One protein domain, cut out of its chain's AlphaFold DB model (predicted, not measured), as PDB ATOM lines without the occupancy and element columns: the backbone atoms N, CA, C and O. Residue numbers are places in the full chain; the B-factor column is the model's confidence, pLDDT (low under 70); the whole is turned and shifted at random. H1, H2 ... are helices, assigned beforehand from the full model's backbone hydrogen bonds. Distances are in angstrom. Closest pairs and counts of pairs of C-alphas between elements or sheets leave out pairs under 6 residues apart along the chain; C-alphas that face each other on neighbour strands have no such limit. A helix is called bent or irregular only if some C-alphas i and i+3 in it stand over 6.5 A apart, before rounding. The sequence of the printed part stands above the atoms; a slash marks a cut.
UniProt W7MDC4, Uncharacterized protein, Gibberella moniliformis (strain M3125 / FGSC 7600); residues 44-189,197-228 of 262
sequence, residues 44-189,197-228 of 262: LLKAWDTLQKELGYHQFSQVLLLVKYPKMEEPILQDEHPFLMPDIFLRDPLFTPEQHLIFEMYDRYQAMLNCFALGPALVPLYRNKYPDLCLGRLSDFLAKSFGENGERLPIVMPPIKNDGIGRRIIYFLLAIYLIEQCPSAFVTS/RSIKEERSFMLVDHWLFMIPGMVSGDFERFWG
ATOM      1  N   LEU A  44     140.975  92.038 175.300       89.00
ATOM      2  CA  LEU A  44     141.248  91.449 173.990       89.00
ATOM      3  C   LEU A  44     140.133  91.802 173.001       89.00
ATOM      4  O   LEU A  44     140.399  92.370 171.947       89.00
ATOM      5  N   LEU A  45     138.881  91.529 173.383       87.50
ATOM      6  CA  LEU A  45     137.727  91.772 172.517       87.50
ATOM      7  C   LEU A  45     137.510  93.263 172.259       87.50
ATOM      8  O   LEU A  45     137.141  93.627 171.152       87.50
ATOM      9  N   LYS A  46     137.788  94.133 173.238       89.56
ATOM     10  CA  LYS A  46     137.751  95.590 173.036       89.56
ATOM     11  C   LYS A  46     138.806  96.078 172.054       89.56
ATOM     12  O   LYS A  46     138.491  96.907 171.207       89.56
ATOM     13  N   ALA A  47     140.042  95.599 172.181       93.44
ATOM     14  CA  ALA A  47     141.123  95.977 171.277       93.44
ATOM     15  C   ALA A  47     140.810  95.524 169.845       93.44
ATOM     16  O   ALA A  47     140.893  96.328 168.920       93.44
ATOM     17  N   TRP A  48     140.363  94.277 169.682       92.62
ATOM     18  CA  TRP A  48     139.933  93.733 168.395       92.62
ATOM     19  C   TRP A  48     138.739  94.499 167.800       92.62
ATOM     20  O   TRP A  48     138.823  94.944 166.661       92.62
ATOM     21  N   ASP A  49     137.675  94.740 168.578       88.75
ATOM     22  CA  ASP A  49     136.481  95.493 168.147       88.75
ATOM     23  C   ASP A  49     136.842  96.923 167.726       88.75
ATOM     24  O   ASP A  49     136.331  97.422 166.727       88.75
ATOM     25  N   THR A  50     137.768  97.563 168.448       91.75
ATOM     26  CA  THR A  50     138.270  98.899 168.094       91.75
ATOM     27  C   THR A  50     139.025  98.861 166.770       91.75
ATOM     28  O   THR A  50     138.726  99.645 165.878       91.75
ATOM     29  N   LEU A  51     139.971  97.931 166.609       93.81
ATOM     30  CA  LEU A  51     140.733  97.790 165.366       93.81
ATOM     31  C   LEU A  51     139.817  97.522 164.168       93.81
ATOM     32  O   LEU A  51     139.978  98.166 163.140       93.81
ATOM     33  N   GLN A  52     138.844  96.619 164.302       89.62
ATOM     34  CA  GLN A  52     137.892  96.298 163.235       89.62
ATOM     35  C   GLN A  52     137.047  97.515 162.831       89.62
ATOM     36  O   GLN A  52     136.894  97.785 161.644       89.62
ATOM     37  N   LYS A  53     136.537  98.286 163.798       88.12
ATOM     38  CA  LYS A  53     135.712  99.475 163.521       88.12
ATOM     39  C   LYS A  53     136.494 100.617 162.886       88.12
ATOM     40  O   LYS A  53     135.995 101.256 161.967       88.12
ATOM     41  N   GLU A  54     137.694 100.875 163.393       90.62
ATOM     42  CA  GLU A  54     138.520 101.990 162.927       90.62
ATOM     43  C   GLU A  54     139.193 101.682 161.586       90.62
ATOM     44  O   GLU A  54     139.393 102.586 160.777       90.62
ATOM     45  N   LEU A  55     139.559 100.418 161.340       89.62
ATOM     46  CA  LEU A  55     140.329 100.038 160.158       89.62
ATOM     47  C   LEU A  55     139.482  99.407 159.044       89.62
ATOM     48  O   LEU A  55     139.844  99.498 157.872       89.62
ATOM     49  N   GLY A  56     138.380  98.741 159.377       86.81
ATOM     50  CA  GLY A  56     137.722  97.816 158.455       86.81
ATOM     51  C   GLY A  56     138.612  96.618 158.090       86.81
ATOM     52  O   GLY A  56     139.784  96.534 158.466       86.81
ATOM     53  N   TYR A  57     138.057  95.674 157.326       82.31
ATOM     54  CA  TYR A  57     138.712  94.392 157.034       82.31
ATOM     55  C   TYR A  57     140.073  94.541 156.332       82.31
ATOM     56  O   TYR A  57     141.077  93.948 156.747       82.31
ATOM     57  N   HIS A  58     140.135  95.375 155.288       84.94
ATOM     58  CA  HIS A  58     141.357  95.519 154.504       84.94
ATOM     59  C   HIS A  58     142.489  96.120 155.348       84.94
ATOM     60  O   HIS A  58     143.590  95.562 155.376       84.94
ATOM     61  N   GLN A  59     142.290  97.258 156.017       89.44
ATOM     62  CA  GLN A  59     143.385  97.916 156.736       89.44
ATOM     63  C   GLN A  59     143.730  97.171 158.029       89.44
ATOM     64  O   GLN A  59     144.906  97.146 158.394       89.44
ATOM     65  N   PHE A  60     142.773  96.477 158.656       92.38
ATOM     66  CA  PHE A  60     143.055  95.528 159.738       92.38
ATOM     67  C   PHE A  60     144.087  94.486 159.295       92.38
ATOM     68  O   PHE A  60     145.112  94.297 159.954       92.38
ATOM     69  N   SER A  61     143.872  93.886 158.121       90.88
ATOM     70  CA  SER A  61     144.794  92.914 157.526       90.88
ATOM     71  C   SER A  61     146.190  93.500 157.287       90.88
ATOM     72  O   SER A  61     147.194  92.831 157.519       90.88
ATOM     73  N   GLN A  62     146.293  94.774 156.897       92.69
ATOM     74  CA  GLN A  62     147.596  95.427 156.704       92.69
ATOM     75  C   GLN A  62     148.359  95.636 158.019       92.69
ATOM     76  O   GLN A  62     149.575  95.443 158.068       92.69
ATOM     77  N   VAL A  63     147.656  95.982 159.100       95.69
ATOM     78  CA  VAL A  63     148.264  96.093 160.436       95.69
ATOM     79  C   VAL A  63     148.683  94.715 160.962       95.69
ATOM     80  O   VAL A  63     149.722  94.602 161.613       95.69
ATOM     81  N   LEU A  64     147.939  93.654 160.637       95.44
ATOM     82  CA  LEU A  64     148.343  92.284 160.951       95.44
ATOM     83  C   LEU A  64     149.650  91.908 160.235       95.44
ATOM     84  O   LEU A  64     150.582  91.412 160.871       95.44
ATOM     85  N   LEU A  65     149.764  92.212 158.937       94.75
ATOM     86  CA  LEU A  65     151.002  91.987 158.183       94.75
ATOM     87  C   LEU A  65     152.189  92.726 158.792       94.75
ATOM     88  O   LEU A  65     153.261  92.137 158.921       94.75
ATOM     89  N   LEU A  66     151.988  93.974 159.226       95.12
ATOM     90  CA  LEU A  66     153.022  94.764 159.892       95.12
ATOM     91  C   LEU A  66     153.596  94.052 161.130       95.12
ATOM     92  O   LEU A  66     154.809  94.094 161.346       95.12
ATOM     93  N   VAL A  67     152.756  93.418 161.957       94.19
ATOM     94  CA  VAL A  67     153.209  92.787 163.213       94.19
ATOM     95  C   VAL A  67     153.679  91.345 163.052       94.19
ATOM     96  O   VAL A  67     154.412  90.860 163.918       94.19
ATOM     97  N   LYS A  68     153.262  90.668 161.978       92.38
ATOM     98  CA  LYS A  68     153.499  89.237 161.763       92.38
ATOM     99  C   LYS A  68     154.611  88.975 160.754       92.38
ATOM    100  O   LYS A  68     155.588  88.308 161.083       92.38
ATOM    101  N   TYR A  69     154.496  89.521 159.546       91.00
ATOM    102  CA  TYR A  69     155.321  89.096 158.414       91.00
ATOM    103  C   TYR A  69     156.825  89.366 158.614       91.00
ATOM    104  O   TYR A  69     157.611  88.433 158.458       91.00
ATOM    105  N   PRO A  70     157.275  90.549 159.085       90.75
ATOM    106  CA  PRO A  70     158.703  90.790 159.320       90.75
ATOM    107  C   PRO A  70     159.344  89.914 160.410       90.75
ATOM    108  O   PRO A  70     160.568  89.893 160.517       90.75
ATOM    109  N   LYS A  71     158.548  89.247 161.259       90.50
ATOM    110  CA  LYS A  71     159.043  88.397 162.358       90.50
ATOM    111  C   LYS A  71     159.210  86.934 161.970       90.50
ATOM    112  O   LYS A  71     159.758  86.174 162.759       90.50
ATOM    113  N   MET A  72     158.719  86.540 160.802       89.19
ATOM    114  CA  MET A  72     158.890  85.178 160.317       89.19
ATOM    115  C   MET A  72     160.374  84.912 160.054       89.19
ATOM    116  O   MET A  72     161.084  85.775 159.523       89.19
ATOM    117  N   GLU A  73     160.840  83.730 160.437       86.00
ATOM    118  CA  GLU A  73     162.248  83.324 160.323       86.00
ATOM    119  C   GLU A  73     162.474  82.387 159.132       86.00
ATOM    120  O   GLU A  73     163.608  82.185 158.696       86.00
ATOM    121  N   GLU A  74     161.394  81.847 158.566       86.56
ATOM    122  CA  GLU A  74     161.433  80.950 157.422       86.56
ATOM    123  C   GLU A  74     162.008  81.661 156.189       86.56
ATOM    124  O   GLU A  74     161.750  82.858 155.999       86.56
ATOM    125  N   PRO A  75     162.751  80.952 155.320       85.00
ATOM    126  CA  PRO A  75     163.193  81.491 154.039       85.00
ATOM    127  C   PRO A  75     162.014  81.978 153.193       85.00
ATOM    128  O   PRO A  75     160.974  81.326 153.158       85.00
ATOM    129  N   ILE A  76     162.202  83.089 152.481       84.12
ATOM    130  CA  ILE A  76     161.200  83.624 151.553       84.12
ATOM    131  C   ILE A  76     161.150  82.714 150.324       84.12
ATOM    132  O   ILE A  76     162.167  82.535 149.643       84.12
ATOM    133  N   LEU A  77     159.989  82.121 150.046       83.25
ATOM    134  CA  LEU A  77     159.785  81.333 148.828       83.25
ATOM    135  C   LEU A  77     159.565  82.251 147.617       83.25
ATOM    136  O   LEU A  77     159.128  83.387 147.752       83.25
ATOM    137  N   GLN A  78     159.856  81.749 146.416       71.62
ATOM    138  CA  GLN A  78     159.868  82.550 145.184       71.62
ATOM    139  C   GLN A  78     158.500  83.173 144.831       71.62
ATOM    140  O   GLN A  78     158.466  84.243 144.232       71.62
ATOM    141  N   ASP A  79     157.406  82.551 145.279       72.00
ATOM    142  CA  ASP A  79     156.024  83.034 145.125       72.00
ATOM    143  C   ASP A  79     155.401  83.466 146.469       72.00
ATOM    144  O   ASP A  79     154.190  83.684 146.578       72.00
ATOM    145  N   GLU A  80     156.212  83.565 147.529       75.00
ATOM    146  CA  GLU A  80     155.746  84.015 148.835       75.00
ATOM    147  C   GLU A  80     155.516  85.519 148.796       75.00
ATOM    148  O   GLU A  80     156.438  86.328 148.872       75.00
ATOM    149  N   HIS A  81     154.250  85.896 148.744       74.12
ATOM    150  CA  HIS A  81     153.844  87.262 148.993       74.12
ATOM    151  C   HIS A  81     152.586  87.229 149.861       74.12
ATOM    152  O   HIS A  81     151.658  86.479 149.541       74.12
ATOM    153  N   PRO A  82     152.488  88.041 150.931       73.31
ATOM    154  CA  PRO A  82     151.335  87.981 151.829       73.31
ATOM    155  C   PRO A  82     149.994  88.194 151.133       73.31
ATOM    156  O   PRO A  82     148.964  87.666 151.539       73.31
ATOM    157  N   PHE A  83     150.038  88.929 150.030       72.88
ATOM    158  CA  PHE A  83     148.884  89.236 149.212       72.88
ATOM    159  C   PHE A  83     148.567  88.115 148.232       72.88
ATOM    160  O   PHE A  83     147.407  87.976 147.883       72.88
ATOM    161  N   LEU A  84     149.540  87.274 147.854       71.25
ATOM    162  CA  LEU A  84     149.338  86.078 147.026       71.25
ATOM    163  C   LEU A  84     148.864  84.865 147.840       71.25
ATOM    164  O   LEU A  84     148.250  83.963 147.275       71.25
ATOM    165  N   MET A  85     149.062  84.875 149.161       74.12
ATOM    166  CA  MET A  85     148.696  83.768 150.054       74.12
ATOM    167  C   MET A  85     147.897  84.248 151.287       74.12
ATOM    168  O   MET A  85     148.309  84.007 152.428       74.12
ATOM    169  N   PRO A  86     146.756  84.937 151.096       73.81
ATOM    170  CA  PRO A  86     146.005  85.564 152.186       73.81
ATOM    171  C   PRO A  86     145.570  84.557 153.260       73.81
ATOM    172  O   PRO A  86     145.666  84.861 154.446       73.81
ATOM    173  N   ASP A  87     145.225  83.324 152.883       73.75
ATOM    174  CA  ASP A  87     144.796  82.270 153.820       73.75
ATOM    175  C   ASP A  87     145.868  81.852 154.836       73.75
ATOM    176  O   ASP A  87     145.557  81.243 155.865       73.75
ATOM    177  N   ILE A  88     147.139  82.147 154.548       72.88
ATOM    178  CA  ILE A  88     148.271  81.866 155.436       72.88
ATOM    179  C   ILE A  88     148.539  83.072 156.334       72.88
ATOM    180  O   ILE A  88     148.721  82.933 157.547       72.88
ATOM    181  N   PHE A  89     148.563  84.266 155.745       79.56
ATOM    182  CA  PHE A  89     149.084  85.458 156.410       79.56
ATOM    183  C   PHE A  89     148.009  86.329 157.070       79.56
ATOM    184  O   PHE A  89     148.345  87.088 157.979       79.56
ATOM    185  N   LEU A  90     146.743  86.208 156.661       83.56
ATOM    186  CA  LEU A  90     145.657  87.131 157.016       83.56
ATOM    187  C   LEU A  90     144.528  86.498 157.843       83.56
ATOM    188  O   LEU A  90     143.460  87.089 157.973       83.56
ATOM    189  N   ARG A  91     144.747  85.317 158.437       84.56
ATOM    190  CA  ARG A  91     143.771  84.747 159.381       84.56
ATOM    191  C   ARG A  91     143.590  85.680 160.574       84.56
ATOM    192  O   ARG A  91     144.581  86.063 161.195       84.56
ATOM    193  N   ASP A  92     142.340  86.003 160.906       88.50
ATOM    194  CA  ASP A  92     142.031  86.875 162.041       88.50
ATOM    195  C   ASP A  92     142.592  86.258 163.339       88.50
ATOM    196  O   ASP A  92     142.184  85.151 163.713       88.50
ATOM    197  N   PRO A  93     143.514  86.944 164.045       89.69
ATOM    198  CA  PRO A  93     144.168  86.383 165.219       89.69
ATOM    199  C   PRO A  93     143.210  86.088 166.372       89.69
ATOM    200  O   PRO A  93     143.582  85.358 167.288       89.69
ATOM    201  N   LEU A  94     141.987  86.636 166.360       88.12
ATOM    202  CA  LEU A  94     140.972  86.304 167.357       88.12
ATOM    203  C   LEU A  94     140.636  84.804 167.343       88.12
ATOM    204  O   LEU A  94     140.406  84.222 168.406       88.12
ATOM    205  N   PHE A  95     140.660  84.189 166.159       84.38
ATOM    206  CA  PHE A  95     140.278  82.796 165.915       84.38
ATOM    207  C   PHE A  95     141.485  81.867 165.727       84.38
ATOM    208  O   PHE A  95     141.359  80.752 165.225       84.38
ATOM    209  N   THR A  96     142.679  82.309 166.126       83.31
ATOM    210  CA  THR A  96     143.896  81.492 166.102       83.31
ATOM    211  C   THR A  96     144.569  81.495 167.477       83.31
ATOM    212  O   THR A  96     144.226  82.298 168.345       83.31
ATOM    213  N   PRO A  97     145.578  80.639 167.714       86.25
ATOM    214  CA  PRO A  97     146.415  80.738 168.912       86.25
ATOM    215  C   PRO A  97     147.213  82.055 169.022       86.25
ATOM    216  O   PRO A  97     147.839  82.319 170.050       86.25
ATOM    217  N   GLU A  98     147.208  82.901 167.989       89.12
ATOM    218  CA  GLU A  98     147.996  84.132 167.907       89.12
ATOM    219  C   GLU A  98     147.249  85.371 168.443       89.12
ATOM    220  O   GLU A  98     147.586  86.495 168.088       89.12
ATOM    221  N   GLN A  99     146.277  85.209 169.351       90.06
ATOM    222  CA  GLN A  99     145.487  86.316 169.933       90.06
ATOM    223  C   GLN A  99     146.330  87.456 170.532       90.06
ATOM    224  O   GLN A  99     145.885  88.602 170.573       90.06
ATOM    225  N   HIS A 100     147.558  87.173 170.976       93.19
ATOM    226  CA  HIS A 100     148.499  88.193 171.451       93.19
ATOM    227  C   HIS A 100     148.809  89.261 170.386       93.19
ATOM    228  O   HIS A 100     149.050  90.417 170.742       93.19
ATOM    229  N   LEU A 101     148.731  88.910 169.096       95.44
ATOM    230  CA  LEU A 101     148.931  89.842 167.990       95.44
ATOM    231  C   LEU A 101     147.897  90.970 167.988       95.44
ATOM    232  O   LEU A 101     148.239  92.066 167.571       95.44
ATOM    233  N   ILE A 102     146.681  90.769 168.513       95.94
ATOM    234  CA  ILE A 102     145.669  91.838 168.605       95.94
ATOM    235  C   ILE A 102     146.175  93.004 169.459       95.94
ATOM    236  O   ILE A 102     145.973  94.165 169.104       95.94
ATOM    237  N   PHE A 103     146.855  92.718 170.574       97.31
ATOM    238  CA  PHE A 103     147.425  93.771 171.416       97.31
ATOM    239  C   PHE A 103     148.592  94.465 170.723       97.31
ATOM    240  O   PHE A 103     148.664  95.690 170.734       97.31
ATOM    241  N   GLU A 104     149.457  93.706 170.049       97.19
ATOM    242  CA  GLU A 104     150.541  94.300 169.270       97.19
ATOM    243  C   GLU A 104     150.015  95.197 168.146       97.19
ATOM    244  O   GLU A 104     150.505  96.310 167.974       97.19
ATOM    245  N   MET A 105     149.002  94.740 167.406       97.69
ATOM    246  CA  MET A 105     148.325  95.516 166.366       97.69
ATOM    247  C   MET A 105     147.743  96.803 166.945       97.69
ATOM    248  O   MET A 105     147.930  97.868 166.361       97.69
ATOM    249  N   TYR A 106     147.082  96.717 168.102       97.56
ATOM    250  CA  TYR A 106     146.518  97.874 168.787       97.56
ATOM    251  C   TYR A 106     147.603  98.889 169.157       97.56
ATOM    252  O   TYR A 106     147.475 100.066 168.826       97.56
ATOM    253  N   ASP A 107     148.712  98.437 169.742       97.25
ATOM    254  CA  ASP A 107     149.835  99.303 170.106       97.25
ATOM    255  C   ASP A 107     150.483  99.951 168.873       97.25
ATOM    256  O   ASP A 107     150.785 101.150 168.884       97.25
ATOM    257  N   ARG A 108     150.666  99.196 167.777       96.19
ATOM    258  CA  ARG A 108     151.193  99.749 166.515       96.19
ATOM    259  C   ARG A 108     150.243 100.781 165.928       96.19
ATOM    260  O   ARG A 108     150.690 101.838 165.493       96.19
ATOM    261  N   TYR A 109     148.945 100.505 165.952       96.31
ATOM    262  CA  TYR A 109     147.930 101.432 165.473       96.31
ATOM    263  C   TYR A 109     147.919 102.730 166.288       96.31
ATOM    264  O   TYR A 109     147.978 103.810 165.705       96.31
ATOM    265  N   GLN A 110     147.974 102.655 167.621       96.38
ATOM    266  CA  GLN A 110     148.089 103.846 168.472       96.38
ATOM    267  C   GLN A 110     149.373 104.639 168.187       96.38
ATOM    268  O   GLN A 110     149.342 105.866 168.101       96.38
ATOM    269  N   ALA A 111     150.506 103.966 167.968       96.31
ATOM    270  CA  ALA A 111     151.748 104.635 167.583       96.31
ATOM    271  C   ALA A 111     151.640 105.340 166.217       96.31
ATOM    272  O   ALA A 111     152.147 106.451 166.057       96.31
ATOM    273  N   MET A 112     150.943 104.738 165.250       96.12
ATOM    274  CA  MET A 112     150.644 105.376 163.965       96.12
ATOM    275  C   MET A 112     149.739 106.602 164.126       96.12
ATOM    276  O   MET A 112     150.001 107.625 163.497       96.12
ATOM    277  N   LEU A 113     148.728 106.552 164.999       95.25
ATOM    278  CA  LEU A 113     147.891 107.718 165.306       95.25
ATOM    279  C   LEU A 113     148.693 108.845 165.969       95.25
ATOM    280  O   LEU A 113     148.508 110.010 165.628       95.25
ATOM    281  N   ASN A 114     149.640 108.513 166.850       95.56
ATOM    282  CA  ASN A 114     150.555 109.498 167.432       95.56
ATOM    283  C   ASN A 114     151.460 110.142 166.372       95.56
ATOM    284  O   ASN A 114     151.742 111.335 166.447       95.56
ATOM    285  N   CYS A 115     151.897 109.371 165.371       95.56
ATOM    286  CA  CYS A 115     152.621 109.912 164.222       95.56
ATOM    287  C   CYS A 115     151.726 110.861 163.410       95.56
ATOM    288  O   CYS A 115     152.117 111.992 163.138       95.56
ATOM    289  N   PHE A 116     150.494 110.453 163.099       96.06
ATOM    290  CA  PHE A 116     149.519 111.298 162.406       96.06
ATOM    291  C   PHE A 116     149.213 112.604 163.158       96.06
ATOM    292  O   PHE A 116     149.054 113.651 162.535       96.06
ATOM    293  N   ALA A 117     149.214 112.572 164.494       95.69
ATOM    294  CA  ALA A 117     148.990 113.741 165.344       95.69
ATOM    295  C   ALA A 117     150.068 114.837 165.215       95.69
ATOM    296  O   ALA A 117     149.859 115.951 165.693       95.69
ATOM    297  N   LEU A 118     151.189 114.575 164.526       95.00
ATOM    298  CA  LEU A 118     152.122 115.624 164.090       95.00
ATOM    299  C   LEU A 118     151.463 116.630 163.129       95.00
ATOM    300  O   LEU A 118     151.980 117.736 162.942       95.00
ATOM    301  N   GLY A 119     150.336 116.262 162.516       94.19
ATOM    302  CA  GLY A 119     149.592 117.114 161.601       94.19
ATOM    303  C   GLY A 119     150.440 117.499 160.384       94.19
ATOM    304  O   GLY A 119     151.247 116.689 159.919       94.19
ATOM    305  N   PRO A 120     150.305 118.729 159.858       95.19
ATOM    306  CA  PRO A 120     151.016 119.159 158.653       95.19
ATOM    307  C   PRO A 120     152.537 118.943 158.706       95.19
ATOM    308  O   PRO A 120     153.146 118.625 157.688       95.19
ATOM    309  N   ALA A 121     153.152 119.019 159.895       95.81
ATOM    310  CA  ALA A 121     154.591 118.825 160.080       95.81
ATOM    311  C   ALA A 121     155.083 117.405 159.738       95.81
ATOM    312  O   ALA A 121     156.271 117.234 159.459       95.81
ATOM    313  N   LEU A 122     154.189 116.406 159.709       95.81
ATOM    314  CA  LEU A 122     154.500 115.039 159.282       95.81
ATOM    315  C   LEU A 122     155.138 115.030 157.890       95.81
ATOM    316  O   LEU A 122     156.149 114.368 157.667       95.81
ATOM    317  N   VAL A 123     154.572 115.789 156.953       94.81
ATOM    318  CA  VAL A 123     154.989 115.742 155.549       94.81
ATOM    319  C   VAL A 123     156.433 116.215 155.353       94.81
ATOM    320  O   VAL A 123     157.249 115.402 154.910       94.81
ATOM    321  N   PRO A 124     156.817 117.457 155.707       95.19
ATOM    322  CA  PRO A 124     158.199 117.895 155.546       95.19
ATOM    323  C   PRO A 124     159.172 117.078 156.409       95.19
ATOM    324  O   PRO A 124     160.311 116.875 155.992       95.19
ATOM    325  N   LEU A 125     158.747 116.558 157.569       95.00
ATOM    326  CA  LEU A 125     159.587 115.691 158.400       95.00
ATOM    327  C   LEU A 125     160.032 114.440 157.631       95.00
ATOM    328  O   LEU A 125     161.231 114.196 157.495       95.00
ATOM    329  N   TYR A 126     159.084 113.659 157.112       92.75
ATOM    330  CA  TYR A 126     159.401 112.377 156.478       92.75
ATOM    331  C   TYR A 126     159.944 112.521 155.057       92.75
ATOM    332  O   TYR A 126     160.787 111.720 154.655       92.75
ATOM    333  N   ARG A 127     159.561 113.580 154.333       92.25
ATOM    334  CA  ARG A 127     160.161 113.914 153.032       92.25
ATOM    335  C   ARG A 127     161.648 114.229 153.143       92.25
ATOM    336  O   ARG A 127     162.442 113.722 152.359       92.25
ATOM    337  N   ASN A 128     162.029 115.028 154.140       90.38
ATOM    338  CA  ASN A 128     163.423 115.430 154.330       90.38
ATOM    339  C   ASN A 128     164.267 114.333 154.981       90.38
ATOM    340  O   ASN A 128     165.468 114.255 154.733       90.38
ATOM    341  N   LYS A 129     163.658 113.492 155.824       89.19
ATOM    342  CA  LYS A 129     164.358 112.388 156.486       89.19
ATOM    343  C   LYS A 129     164.684 111.244 155.521       89.19
ATOM    344  O   LYS A 129     165.722 110.607 155.680       89.19
ATOM    345  N   TYR A 130     163.828 111.007 154.526       83.56
ATOM    346  CA  TYR A 130     163.939 109.884 153.593       83.56
ATOM    347  C   TYR A 130     163.735 110.306 152.123       83.56
ATOM    348  O   TYR A 130     162.835 109.783 151.461       83.56
ATOM    349  N   PRO A 131     164.555 111.232 151.586       80.88
ATOM    350  CA  PRO A 131     164.317 111.827 150.269       80.88
ATOM    351  C   PRO A 131     164.415 110.817 149.118       80.88
ATOM    352  O   PRO A 131     163.616 110.884 148.193       80.88
ATOM    353  N   ASP A 132     165.332 109.849 149.204       81.25
ATOM    354  CA  ASP A 132     165.602 108.880 148.129       81.25
ATOM    355  C   ASP A 132     164.912 107.519 148.338       81.25
ATOM    356  O   ASP A 132     165.076 106.582 147.549       81.25
ATOM    357  N   LEU A 133     164.123 107.376 149.408       78.50
ATOM    358  CA  LEU A 133     163.546 106.094 149.799       78.50
ATOM    359  C   LEU A 133     162.587 105.557 148.735       78.50
ATOM    360  O   LEU A 133     161.686 106.258 148.271       78.50
ATOM    361  N   CYS A 134     162.785 104.288 148.363       75.31
ATOM    362  CA  CYS A 134     162.035 103.619 147.300       75.31
ATOM    363  C   CYS A 134     162.031 104.421 145.982       75.31
ATOM    364  O   CYS A 134     160.995 104.491 145.316       75.31
ATOM    365  N   LEU A 135     163.187 104.989 145.609       79.81
ATOM    366  CA  LEU A 135     163.372 105.869 144.443       79.81
ATOM    367  C   LEU A 135     162.587 107.184 144.564       79.81
ATOM    368  O   LEU A 135     161.999 107.651 143.595       79.81
ATOM    369  N   GLY A 136     162.517 107.736 145.777       82.75
ATOM    370  CA  GLY A 136     161.797 108.976 146.078       82.75
ATOM    371  C   GLY A 136     160.278 108.834 146.204       82.75
ATOM    372  O   GLY A 136     159.615 109.785 146.618       82.75
ATOM    373  N   ARG A 137     159.707 107.644 145.950       87.06
ATOM    374  CA  ARG A 137     158.247 107.423 145.929       87.06
ATOM    375  C   ARG A 137     157.538 107.871 147.201       87.06
ATOM    376  O   ARG A 137     156.475 108.475 147.107       87.06
ATOM    377  N   LEU A 138     158.100 107.593 148.382       89.50
ATOM    378  CA  LEU A 138     157.483 108.029 149.640       89.50
ATOM    379  C   LEU A 138     157.370 109.559 149.685       89.50
ATOM    380  O   LEU A 138     156.297 110.090 149.974       89.50
ATOM    381  N   SER A 139     158.467 110.256 149.380       89.25
ATOM    382  CA  SER A 139     158.525 111.717 149.421       89.25
ATOM    383  C   SER A 139     157.582 112.346 148.393       89.25
ATOM    384  O   SER A 139     156.787 113.230 148.732       89.25
ATOM    385  N   ASP A 140     157.609 111.830 147.165       88.62
ATOM    386  CA  ASP A 140     156.778 112.294 146.056       88.62
ATOM    387  C   ASP A 140     155.291 112.096 146.348       88.62
ATOM    388  O   ASP A 140     154.479 113.003 146.148       88.62
ATOM    389  N   PHE A 141     154.908 110.923 146.859       91.31
ATOM    390  CA  PHE A 141     153.514 110.641 147.178       91.31
ATOM    391  C   PHE A 141     153.016 111.461 148.364       91.31
ATOM    392  O   PHE A 141     151.873 111.927 148.309       91.31
ATOM    393  N   LEU A 142     153.837 111.693 149.395       91.56
ATOM    394  CA  LEU A 142     153.477 112.577 150.509       91.56
ATOM    395  C   LEU A 142     153.186 113.996 150.005       91.56
ATOM    396  O   LEU A 142     152.110 114.533 150.271       91.56
ATOM    397  N   ALA A 143     154.097 114.571 149.214       90.62
ATOM    398  CA  ALA A 143     153.943 115.910 148.642       90.62
ATOM    399  C   ALA A 143     152.718 116.014 147.725       90.62
ATOM    400  O   ALA A 143     151.905 116.938 147.822       90.62
ATOM    401  N   LYS A 144     152.544 115.026 146.844       90.06
ATOM    402  CA  LYS A 144     151.433 114.992 145.892       90.06
ATOM    403  C   LYS A 144     150.084 114.877 146.600       90.06
ATOM    404  O   LYS A 144     149.146 115.578 146.210       90.06
ATOM    405  N   SER A 145     149.999 114.041 147.636       88.38
ATOM    406  CA  SER A 145     148.759 113.777 148.376       88.38
ATOM    407  C   SER A 145     148.390 114.927 149.305       88.38
ATOM    408  O   SER A 145     147.244 115.372 149.298       88.38
ATOM    409  N   PHE A 146     149.358 115.443 150.066       91.50
ATOM    410  CA  PHE A 146     149.087 116.342 151.191       91.50
ATOM    411  C   PHE A 146     149.703 117.735 151.050       91.50
ATOM    412  O   PHE A 146     149.475 118.586 151.903       91.50
ATOM    413  N   GLY A 147     150.413 118.008 149.955       90.44
ATOM    414  CA  GLY A 147     151.117 119.271 149.762       90.44
ATOM    415  C   GLY A 147     152.537 119.237 150.302       90.44
ATOM    416  O   GLY A 147     152.903 118.348 151.065       90.44
ATOM    417  N   GLU A 148     153.358 120.197 149.887       93.00
ATOM    418  CA  GLU A 148     154.787 120.218 150.222       93.00
ATOM    419  C   GLU A 148     155.024 120.342 151.736       93.00
ATOM    420  O   GLU A 148     155.977 119.761 152.261       93.00
ATOM    421  N   ASN A 149     154.124 121.050 152.428       95.00
ATOM    422  CA  ASN A 149     154.177 121.324 153.863       95.00
ATOM    423  C   ASN A 149     153.034 120.645 154.636       95.00
ATOM    424  O   ASN A 149     152.793 120.988 155.792       95.00
ATOM    425  N   GLY A 150     152.314 119.710 154.006       94.00
ATOM    426  CA  GLY A 150     151.182 119.013 154.619       94.00
ATOM    427  C   GLY A 150     149.911 119.851 154.751       94.00
ATOM    428  O   GLY A 150     149.030 119.500 155.529       94.00
ATOM    429  N   GLU A 151     149.778 120.940 153.994       94.94
ATOM    430  CA  GLU A 151     148.626 121.847 154.045       94.94
ATOM    431  C   GLU A 151     147.278 121.194 153.680       94.94
ATOM    432  O   GLU A 151     146.227 121.714 154.046       94.94
ATOM    433  N   ARG A 152     147.298 120.053 152.978       91.25
ATOM    434  CA  ARG A 152     146.113 119.243 152.637       91.25
ATOM    435  C   ARG A 152     145.948 118.017 153.542       91.25
ATOM    436  O   ARG A 152     145.046 117.216 153.300       91.25
ATOM    437  N   LEU A 153     146.805 117.829 154.549       92.62
ATOM    438  CA  LEU A 153     146.645 116.737 155.505       92.62
ATOM    439  C   LEU A 153     145.450 117.035 156.430       92.62
ATOM    440  O   LEU A 153     145.402 118.112 157.029       92.62
ATOM    441  N   PRO A 154     144.489 116.105 156.580       89.88
ATOM    442  CA  PRO A 154     143.389 116.273 157.522       89.88
ATOM    443  C   PRO A 154     143.884 116.434 158.965       89.88
ATOM    444  O   PRO A 154     144.856 115.806 159.372       89.88
ATOM    445  N   ILE A 155     143.182 117.249 159.755       88.50
ATOM    446  CA  ILE A 155     143.494 117.461 161.183       88.50
ATOM    447  C   ILE A 155     143.082 116.241 162.024       88.50
ATOM    448  O   ILE A 155     143.700 115.936 163.041       88.50
ATOM    449  N   VAL A 156     142.028 115.547 161.597       89.25
ATOM    450  CA  VAL A 156     141.487 114.345 162.236       89.25
ATOM    451  C   VAL A 156     141.525 113.217 161.217       89.25
ATOM    452  O   VAL A 156     141.306 113.466 160.031       89.25
ATOM    453  N   MET A 157     141.813 111.995 161.676       88.12
ATOM    454  CA  MET A 157     141.839 110.815 160.815       88.12
ATOM    455  C   MET A 157     140.464 110.653 160.148       88.12
ATOM    456  O   MET A 157     139.470 110.499 160.861       88.12
ATOM    457  N   PRO A 158     140.378 110.716 158.807       87.12
ATOM    458  CA  PRO A 158     139.128 110.461 158.112       87.12
ATOM    459  C   PRO A 158     138.682 109.014 158.344       87.12
ATOM    460  O   PRO A 158     139.540 108.134 158.471       87.12
ATOM    461  N   PRO A 159     137.368 108.740 158.356       83.12
ATOM    462  CA  PRO A 159     136.888 107.368 158.398       83.12
ATOM    463  C   PRO A 159     137.450 106.587 157.209       83.12
ATOM    464  O   PRO A 159     137.624 107.125 156.113       83.12
ATOM    465  N   ILE A 160     137.702 105.296 157.401       80.69
ATOM    466  CA  ILE A 160     138.133 104.414 156.314       80.69
ATOM    467  C   ILE A 160     136.900 104.014 155.491       80.69
ATOM    468  O   ILE A 160     136.431 102.883 155.541       80.69
ATOM    469  N   LYS A 161     136.325 104.984 154.769       66.25
ATOM    470  CA  LYS A 161     135.181 104.816 153.856       66.25
ATOM    471  C   LYS A 161     135.528 105.348 152.447       66.25
ATOM    472  O   LYS A 161     136.693 105.592 152.136       66.25
ATOM    473  N   ASN A 162     134.526 105.411 151.567       51.31
ATOM    474  CA  ASN A 162     134.599 105.488 150.093       51.31
ATOM    475  C   ASN A 162     135.389 106.661 149.465       51.31
ATOM    476  O   ASN A 162     135.550 106.700 148.249       51.31
ATOM    477  N   ASP A 163     135.903 107.607 150.246       56.81
ATOM    478  CA  ASP A 163     136.687 108.761 149.788       56.81
ATOM    479  C   ASP A 163     138.190 108.462 149.613       56.81
ATOM    480  O   ASP A 163     138.938 109.284 149.075       56.81
ATOM    481  N   GLY A 164     138.655 107.277 150.030       76.56
ATOM    482  CA  GLY A 164     139.992 106.731 149.742       76.56
ATOM    483  C   GLY A 164     141.159 107.429 150.455       76.56
ATOM    484  O   GLY A 164     142.244 106.856 150.575       76.56
ATOM    485  N   ILE A 165     140.957 108.638 150.982       84.06
ATOM    486  CA  ILE A 165     141.993 109.420 151.663       84.06
ATOM    487  C   ILE A 165     142.399 108.806 153.008       84.06
ATOM    488  O   ILE A 165     143.594 108.722 153.282       84.06
ATOM    489  N   GLY A 166     141.446 108.290 153.797       86.94
ATOM    490  CA  GLY A 166     141.743 107.576 155.045       86.94
ATOM    491  C   GLY A 166     142.616 106.341 154.798       86.94
ATOM    492  O   GLY A 166     143.653 106.169 155.438       86.94
ATOM    493  N   ARG A 167     142.278 105.543 153.772       87.19
ATOM    494  CA  ARG A 167     143.085 104.383 153.341       87.19
ATOM    495  C   ARG A 167     144.513 104.793 152.970       87.19
ATOM    496  O   ARG A 167     145.467 104.178 153.441       87.19
ATOM    497  N   ARG A 168     144.674 105.857 152.174       88.56
ATOM    498  CA  ARG A 168     145.995 106.392 151.788       88.56
ATOM    499  C   ARG A 168     146.824 106.813 152.996       88.56
ATOM    500  O   ARG A 168     148.001 106.470 153.057       88.56
ATOM    501  N   ILE A 169     146.222 107.527 153.948       92.50
ATOM    502  CA  ILE A 169     146.904 107.946 155.179       92.50
ATOM    503  C   ILE A 169     147.424 106.720 155.934       92.50
ATOM    504  O   ILE A 169     148.592 106.700 156.311       92.50
ATOM    505  N   ILE A 170     146.614 105.668 156.086       93.62
ATOM    506  CA  ILE A 170     147.057 104.435 156.747       93.62
ATOM    507  C   ILE A 170     148.247 103.792 156.025       93.62
ATOM    508  O   ILE A 170     149.207 103.425 156.695       93.62
ATOM    509  N   TYR A 171     148.256 103.709 154.691       93.75
ATOM    510  CA  TYR A 171     149.422 103.177 153.967       93.75
ATOM    511  C   TYR A 171     150.694 103.995 154.195       93.75
ATOM    512  O   TYR A 171     151.760 103.412 154.403       93.75
ATOM    513  N   PHE A 172     150.598 105.329 154.219       94.50
ATOM    514  CA  PHE A 172     151.739 106.168 154.589       94.50
ATOM    515  C   PHE A 172     152.218 105.876 156.008       94.50
ATOM    516  O   PHE A 172     153.419 105.735 156.223       94.50
ATOM    517  N   LEU A 173     151.300 105.772 156.970       96.56
ATOM    518  CA  LEU A 173     151.648 105.522 158.367       96.56
ATOM    519  C   LEU A 173     152.266 104.137 158.567       96.56
ATOM    520  O   LEU A 173     153.249 104.030 159.293       96.56
ATOM    521  N   LEU A 174     151.758 103.107 157.889       96.69
ATOM    522  CA  LEU A 174     152.335 101.761 157.882       96.69
ATOM    523  C   LEU A 174     153.768 101.779 157.340       96.69
ATOM    524  O   LEU A 174     154.682 101.258 157.984       96.69
ATOM    525  N   ALA A 175     153.972 102.428 156.187       95.25
ATOM    526  CA  ALA A 175     155.285 102.568 155.571       95.25
ATOM    527  C   ALA A 175     156.258 103.301 156.499       95.25
ATOM    528  O   ALA A 175     157.308 102.760 156.841       95.25
ATOM    529  N   ILE A 176     155.881 104.493 156.966       95.25
ATOM    530  CA  ILE A 176     156.664 105.300 157.909       95.25
ATOM    531  C   ILE A 176     157.021 104.484 159.150       95.25
ATOM    532  O   ILE A 176     158.182 104.443 159.552       95.25
ATOM    533  N   TYR A 177     156.039 103.806 159.742       95.88
ATOM    534  CA  TYR A 177     156.241 103.028 160.952       95.88
ATOM    535  C   TYR A 177     157.297 101.938 160.744       95.88
ATOM    536  O   TYR A 177     158.227 101.809 161.540       95.88
ATOM    537  N   LEU A 178     157.185 101.165 159.663       94.56
ATOM    538  CA  LEU A 178     158.111 100.070 159.383       94.56
ATOM    539  C   LEU A 178     159.519 100.571 159.029       94.56
ATOM    540  O   LEU A 178     160.504  99.976 159.468       94.56
ATOM    541  N   ILE A 179     159.618 101.698 158.319       92.25
ATOM    542  CA  ILE A 179     160.894 102.362 158.013       92.25
ATOM    543  C   ILE A 179     161.609 102.787 159.299       92.25
ATOM    544  O   ILE A 179     162.803 102.537 159.442       92.25
ATOM    545  N   GLU A 180     160.897 103.382 160.257       91.75
ATOM    546  CA  GLU A 180     161.480 103.791 161.543       91.75
ATOM    547  C   GLU A 180     161.944 102.594 162.385       91.75
ATOM    548  O   GLU A 180     162.931 102.688 163.111       91.75
ATOM    549  N   GLN A 181     161.258 101.451 162.286       91.56
ATOM    550  CA  GLN A 181     161.636 100.232 163.011       91.56
ATOM    551  C   GLN A 181     162.789  99.460 162.352       91.56
ATOM    552  O   GLN A 181     163.507  98.734 163.043       91.56
ATOM    553  N   CYS A 182     162.959  99.573 161.033       88.69
ATOM    554  CA  CYS A 182     163.976  98.842 160.279       88.69
ATOM    555  C   CYS A 182     164.644  99.720 159.203       88.69
ATOM    556  O   CYS A 182     164.595  99.382 158.019       88.69
ATOM    557  N   PRO A 183     165.308 100.833 159.573       86.38
ATOM    558  CA  PRO A 183     165.847 101.786 158.598       86.38
ATOM    559  C   PRO A 183     166.915 101.166 157.686       86.38
ATOM    560  O   PRO A 183     167.053 101.574 156.534       86.38
ATOM    561  N   SER A 184     167.630 100.141 158.163       85.81
ATOM    562  CA  SER A 184     168.644  99.408 157.397       85.81
ATOM    563  C   SER A 184     168.092  98.671 156.172       85.81
ATOM    564  O   SER A 184     168.847  98.418 155.237       85.81
ATOM    565  N   ALA A 185     166.785  98.386 156.121       84.81
ATOM    566  CA  ALA A 185     166.148  97.794 154.943       84.81
ATOM    567  C   ALA A 185     166.007  98.786 153.770       84.81
ATOM    568  O   ALA A 185     165.861  98.363 152.618       84.81
ATOM    569  N   PHE A 186     166.051 100.095 154.056       80.12
ATOM    570  CA  PHE A 186     165.639 101.158 153.132       80.12
ATOM    571  C   PHE A 186     166.719 102.193 152.834       80.12
ATOM    572  O   PHE A 186     166.699 102.801 151.766       80.12
ATOM    573  N   VAL A 187     167.641 102.419 153.768       71.88
ATOM    574  CA  VAL A 187     168.716 103.396 153.610       71.88
ATOM    575  C   VAL A 187     169.980 102.664 153.180       71.88
ATOM    576  O   VAL A 187     170.614 101.974 153.978       71.88
ATOM    577  N   THR A 188     170.369 102.833 151.920       61.22
ATOM    578  CA  THR A 188     171.714 102.489 151.459       61.22
ATOM    579  C   THR A 188     172.580 103.744 151.513       61.22
ATOM    580  O   THR A 188     172.216 104.787 150.973       61.22
ATOM    581  N   SER A 189     173.730 103.679 152.191       58.16
ATOM    582  CA  SER A 189     174.713 104.763 152.129       58.16
ATOM    583  C   SER A 189     175.113 104.992 150.663       58.16
ATOM    584  O   SER A 189     175.383 104.011 149.960       58.16
ATOM    585  N   ARG A 197     170.226  91.927 152.028       81.75
ATOM    586  CA  ARG A 197     169.237  92.123 153.086       81.75
ATOM    587  C   ARG A 197     169.098  90.833 153.887       81.75
ATOM    588  O   ARG A 197     169.093  89.736 153.325       81.75
ATOM    589  N   SER A 198     168.971  90.961 155.201       89.12
ATOM    590  CA  SER A 198     168.447  89.872 156.023       89.12
ATOM    591  C   SER A 198     167.007  89.545 155.612       89.12
ATOM    592  O   SER A 198     166.313  90.379 155.032       89.12
ATOM    593  N   ILE A 199     166.524  88.349 155.960       89.25
ATOM    594  CA  ILE A 199     165.140  87.924 155.672       89.25
ATOM    595  C   ILE A 199     164.126  88.950 156.204       89.25
ATOM    596  O   ILE A 199     163.206  89.347 155.494       89.25
ATOM    597  N   LYS A 200     164.336  89.442 157.430       91.38
ATOM    598  CA  LYS A 200     163.501  90.484 158.039       91.38
ATOM    599  C   LYS A 200     163.502  91.780 157.225       91.38
ATOM    600  O   LYS A 200     162.447  92.391 157.053       91.38
ATOM    601  N   GLU A 201     164.667  92.223 156.761       91.00
ATOM    602  CA  GLU A 201     164.796  93.449 155.967       91.00
ATOM    603  C   GLU A 201     164.144  93.301 154.592       91.00
ATOM    604  O   GLU A 201     163.478  94.228 154.145       91.00
ATOM    605  N   GLU A 202     164.266  92.136 153.953       89.94
ATOM    606  CA  GLU A 202     163.614  91.855 152.671       89.94
ATOM    607  C   GLU A 202     162.088  91.833 152.815       89.94
ATOM    608  O   GLU A 202     161.397  92.572 152.116       89.94
ATOM    609  N   ARG A 203     161.551  91.113 153.810       90.88
ATOM    610  CA  ARG A 203     160.110  91.126 154.120       90.88
ATOM    611  C   ARG A 203     159.598  92.528 154.449       90.88
ATOM    612  O   ARG A 203     158.505  92.906 154.033       90.88
ATOM    613  N   SER A 204     160.393  93.316 155.176       92.31
ATOM    614  CA  SER A 204     160.040  94.702 155.494       92.31
ATOM    615  C   SER A 204     160.000  95.569 154.238       92.31
ATOM    616  O   SER A 204     159.079  96.366 154.067       92.31
ATOM    617  N   PHE A 205     160.977  95.390 153.345       89.62
ATOM    618  CA  PHE A 205     161.034  96.092 152.071       89.62
ATOM    619  C   PHE A 205     159.826  95.766 151.188       89.62
ATOM    620  O   PHE A 205     159.183  96.693 150.701       89.62
ATOM    621  N   MET A 206     159.467  94.485 151.058       89.00
ATOM    622  CA  MET A 206     158.299  94.034 150.286       89.00
ATOM    623  C   MET A 206     156.999  94.694 150.764       89.00
ATOM    624  O   MET A 206     156.211  95.167 149.946       89.00
ATOM    625  N   LEU A 207     156.782  94.789 152.083       92.12
ATOM    626  CA  LEU A 207     155.584  95.440 152.628       92.12
ATOM    627  C   LEU A 207     155.536  96.938 152.322       92.12
ATOM    628  O   LEU A 207     154.506  97.434 151.871       92.12
ATOM    629  N   VAL A 208     156.632  97.666 152.553       92.44
ATOM    630  CA  VAL A 208     156.673  99.113 152.278       92.44
ATOM    631  C   VAL A 208     156.506  99.388 150.791       92.44
ATOM    632  O   VAL A 208     155.756 100.291 150.427       92.44
ATOM    633  N   ASP A 209     157.165  98.608 149.935       88.69
ATOM    634  CA  ASP A 209     157.025  98.727 148.487       88.69
ATOM    635  C   ASP A 209     155.567  98.543 148.050       88.69
ATOM    636  O   ASP A 209     155.020  99.393 147.343       88.69
ATOM    637  N   HIS A 210     154.906  97.504 148.569       87.81
ATOM    638  CA  HIS A 210     153.490  97.260 148.324       87.81
ATOM    639  C   HIS A 210     152.603  98.408 148.835       87.81
ATOM    640  O   HIS A 210     151.755  98.911 148.102       87.81
ATOM    641  N   TRP A 211     152.783  98.876 150.072       91.12
ATOM    642  CA  TRP A 211     151.951  99.958 150.610       91.12
ATOM    643  C   TRP A 211     152.105 101.254 149.823       91.12
ATOM    644  O   TRP A 211     151.106 101.908 149.538       91.12
ATOM    645  N   LEU A 212     153.328 101.603 149.415       89.69
ATOM    646  CA  LEU A 212     153.560 102.760 148.551       89.69
ATOM    647  C   LEU A 212     152.895 102.586 147.182       89.69
ATOM    648  O   LEU A 212     152.364 103.552 146.638       89.69
ATOM    649  N   PHE A 213     152.886 101.367 146.648       85.06
ATOM    650  CA  PHE A 213     152.217 101.036 145.391       85.06
ATOM    651  C   PHE A 213     150.689 101.207 145.454       85.06
ATOM    652  O   PHE A 213     150.089 101.614 144.462       85.06
ATOM    653  N   MET A 214     150.053 100.999 146.612       83.50
ATOM    654  CA  MET A 214     148.595 101.147 146.773       83.50
ATOM    655  C   MET A 214     148.116 102.609 146.876       83.50
ATOM    656  O   MET A 214     146.947 102.906 146.619       83.50
ATOM    657  N   ILE A 215     148.998 103.552 147.221       84.25
ATOM    658  CA  ILE A 215     148.637 104.958 147.494       84.25
ATOM    659  C   ILE A 215     147.978 105.688 146.308       84.25
ATOM    660  O   ILE A 215     146.998 106.407 146.536       84.25
ATOM    661  N   PRO A 216     148.424 105.539 145.047       75.81
ATOM    662  CA  PRO A 216     147.777 106.179 143.902       75.81
ATOM    663  C   PRO A 216     146.305 105.777 143.701       75.81
ATOM    664  O   PRO A 216     145.579 106.518 143.040       75.81
ATOM    665  N   GLY A 217     145.833 104.695 144.334       61.59
ATOM    666  CA  GLY A 217     144.459 104.197 144.223       61.59
ATOM    667  C   GLY A 217     144.280 103.224 143.061       61.59
ATOM    668  O   GLY A 217     143.383 103.417 142.248       61.59
ATOM    669  N   MET A 218     145.161 102.226 142.963       56.44
ATOM    670  CA  MET A 218     145.049 101.171 141.954       56.44
ATOM    671  C   MET A 218     143.851 100.252 142.198       56.44
ATOM    672  O   MET A 218     143.398 100.088 143.335       56.44
ATOM    673  N   VAL A 219     143.352  99.671 141.108       53.25
ATOM    674  CA  VAL A 219     142.228  98.728 141.097       53.25
ATOM    675  C   VAL A 219     142.774  97.305 141.282       53.25
ATOM    676  O   VAL A 219     143.952  97.043 141.026       53.25
ATOM    677  N   SER A 220     141.931  96.379 141.749       46.88
ATOM    678  CA  SER A 220     142.249  94.943 141.779       46.88
ATOM    679  C   SER A 220     142.813  94.482 140.421       46.88
ATOM    680  O   SER A 220     142.283  94.864 139.377       46.88
ATOM    681  N   GLY A 221     143.912  93.717 140.414       49.16
ATOM    682  CA  GLY A 221     144.582  93.231 139.197       49.16
ATOM    683  C   GLY A 221     145.776  94.065 138.708       49.16
ATOM    684  O   GLY A 221     146.646  93.539 138.009       49.16
ATOM    685  N   ASP A 222     145.887  95.345 139.086       57.59
ATOM    686  CA  ASP A 222     147.048  96.166 138.697       57.59
ATOM    687  C   ASP A 222     148.341  95.714 139.404       57.59
ATOM    688  O   ASP A 222     149.440  95.849 138.860       57.59
ATOM    689  N   PHE A 223     148.211  95.128 140.598       53.94
ATOM    690  CA  PHE A 223     149.325  94.561 141.356       53.94
ATOM    691  C   PHE A 223     149.886  93.302 140.681       53.94
ATOM    692  O   PHE A 223     151.092  93.206 140.452       53.94
ATOM    693  N   GLU A 224     149.022  92.356 140.309       57.31
ATOM    694  CA  GLU A 224     149.399  91.131 139.604       57.31
ATOM    695  C   GLU A 224     150.067  91.464 138.268       57.31
ATOM    696  O   GLU A 224     151.147  90.954 137.973       57.31
ATOM    697  N   ARG A 225     149.504  92.410 137.505       56.75
ATOM    698  CA  ARG A 225     150.102  92.895 136.250       56.75
ATOM    699  C   ARG A 225     151.484  93.503 136.445       56.75
ATOM    700  O   ARG A 225     152.374  93.236 135.639       56.75
ATOM    701  N   PHE A 226     151.679  94.306 137.491       53.88
ATOM    702  CA  PHE A 226     152.966  94.941 137.777       53.88
ATOM    703  C   PHE A 226     154.073  93.913 138.049       53.88
ATOM    704  O   PHE A 226     155.201  94.088 137.591       53.88
ATOM    705  N   TRP A 227     153.737  92.813 138.724       55.66
ATOM    706  CA  TRP A 227     154.673  91.724 139.012       55.66
ATOM    707  C   TRP A 227     154.705  90.623 137.940       55.66
ATOM    708  O   TRP A 227     155.437  89.647 138.092       55.66
ATOM    709  N   GLY A 228     153.948  90.768 136.846       54.41
ATOM    710  CA  GLY A 228     153.861  89.762 135.781       54.41
ATOM    711  C   GLY A 228     153.185  88.458 136.221       54.41
ATOM    712  O   GLY A 228     153.474  87.396 135.669       54.41
TER     713      GLY A 228
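What this domain is: This is residues 44 to 189 and 197 to 228 of the 262 residues of an uncharacterized protein of Gibberella moniliformis (strain M3125 / FGSC 7600) (UniProt W7MDC4). Three helical stretches, H1b, H6 and H7, run side by side as a triangular bundle, and the long helix H3 crosses H1b and H6 nearly at right angles. The hairpin of H4 and H5 stands beyond H6, H1a folds off from H1b next to H3, and the small helices H2 and H8 lie near H1b and H7. The printed part has 178 residues with eight named helices, H1 to H8 in chain order, and no named strand; its class is all helix. It is compact and rounded, with a radius of gyration of the C-alphas of 15.9 A and spans of 44 by 38 by 30 A.

How they stand to each other: The longest helix, H1, residues 44 to 71, was assigned as one helix by its hydrogen bonds but is bent: C-alphas 54 and 57 are 9.6 A apart. Its arms, H1a, residues 44 to 54, and H1b, residues 57 to 71, stand at a steep tilt of 58 degrees. H1b is itself irregular, with C-alphas 67 and 70 7.0 A apart. H1b, H6, residues 165 to 181, and H7, residues 199 to 214, form a bundle of helices side by side. H1b touches H6 at a shallow tilt of 9 degrees, the same way; their closest C-alphas, Gln 59 and Arg 167, are 7.3 A apart. H7 runs opposite ways to both, touching H1b with closest C-alphas Pro 70 and Lys 200 at 5.0 A and H6 with Ala 175 and Val 208 at 5.0 A. H3, residues 100 to 116, is about perpendicular to H1b, at 74 degrees, and touches it, closest at the C-alphas of Val 63 and Met 105, 6.0 A. H3 also touches H1a, closest at the C-alphas of Trp 48 and Ile 102, 6.0 A. H4, residues 119 to 129, and H5, residues 137 to 146, form a helical hairpin, closest at the C-alphas of Arg 127 and Ser 139, 4.5 A. H2, residues 86 to 89, only just touches H1b, with 3 pairs of C-alphas within 8 A. H8, residues 222 to 226, and H7 are near each other. Every O i to N i+4 pair is within hydrogen-bond range in H1a, H3, H5, H6, H7 and H8, against 9 of 11 in H1b and 5 of 7 in H4; H2 is too short for such a pair.

Where its parts are: H1a begins at C-alpha 44, (141.248, 91.449, 173.990), and H1b spans 21.9 A. H3 measures 24.8 A, H6 24.5 A and H7 23.0 A. H8 ends at C-alpha 226, (152.966, 94.941, 137.777).

The domain as a whole: The C-alphas farthest apart, of Pro 97 and Glu 148, are 44.5 A apart. Residues 190 to 196 are not printed, with 13.8 A from C-alpha 189 to 197. The links H1 to H2 and H5 to H6 are long. The pLDDT is under 70 at residues 161 to 163, 188 to 189 and 217 to 228.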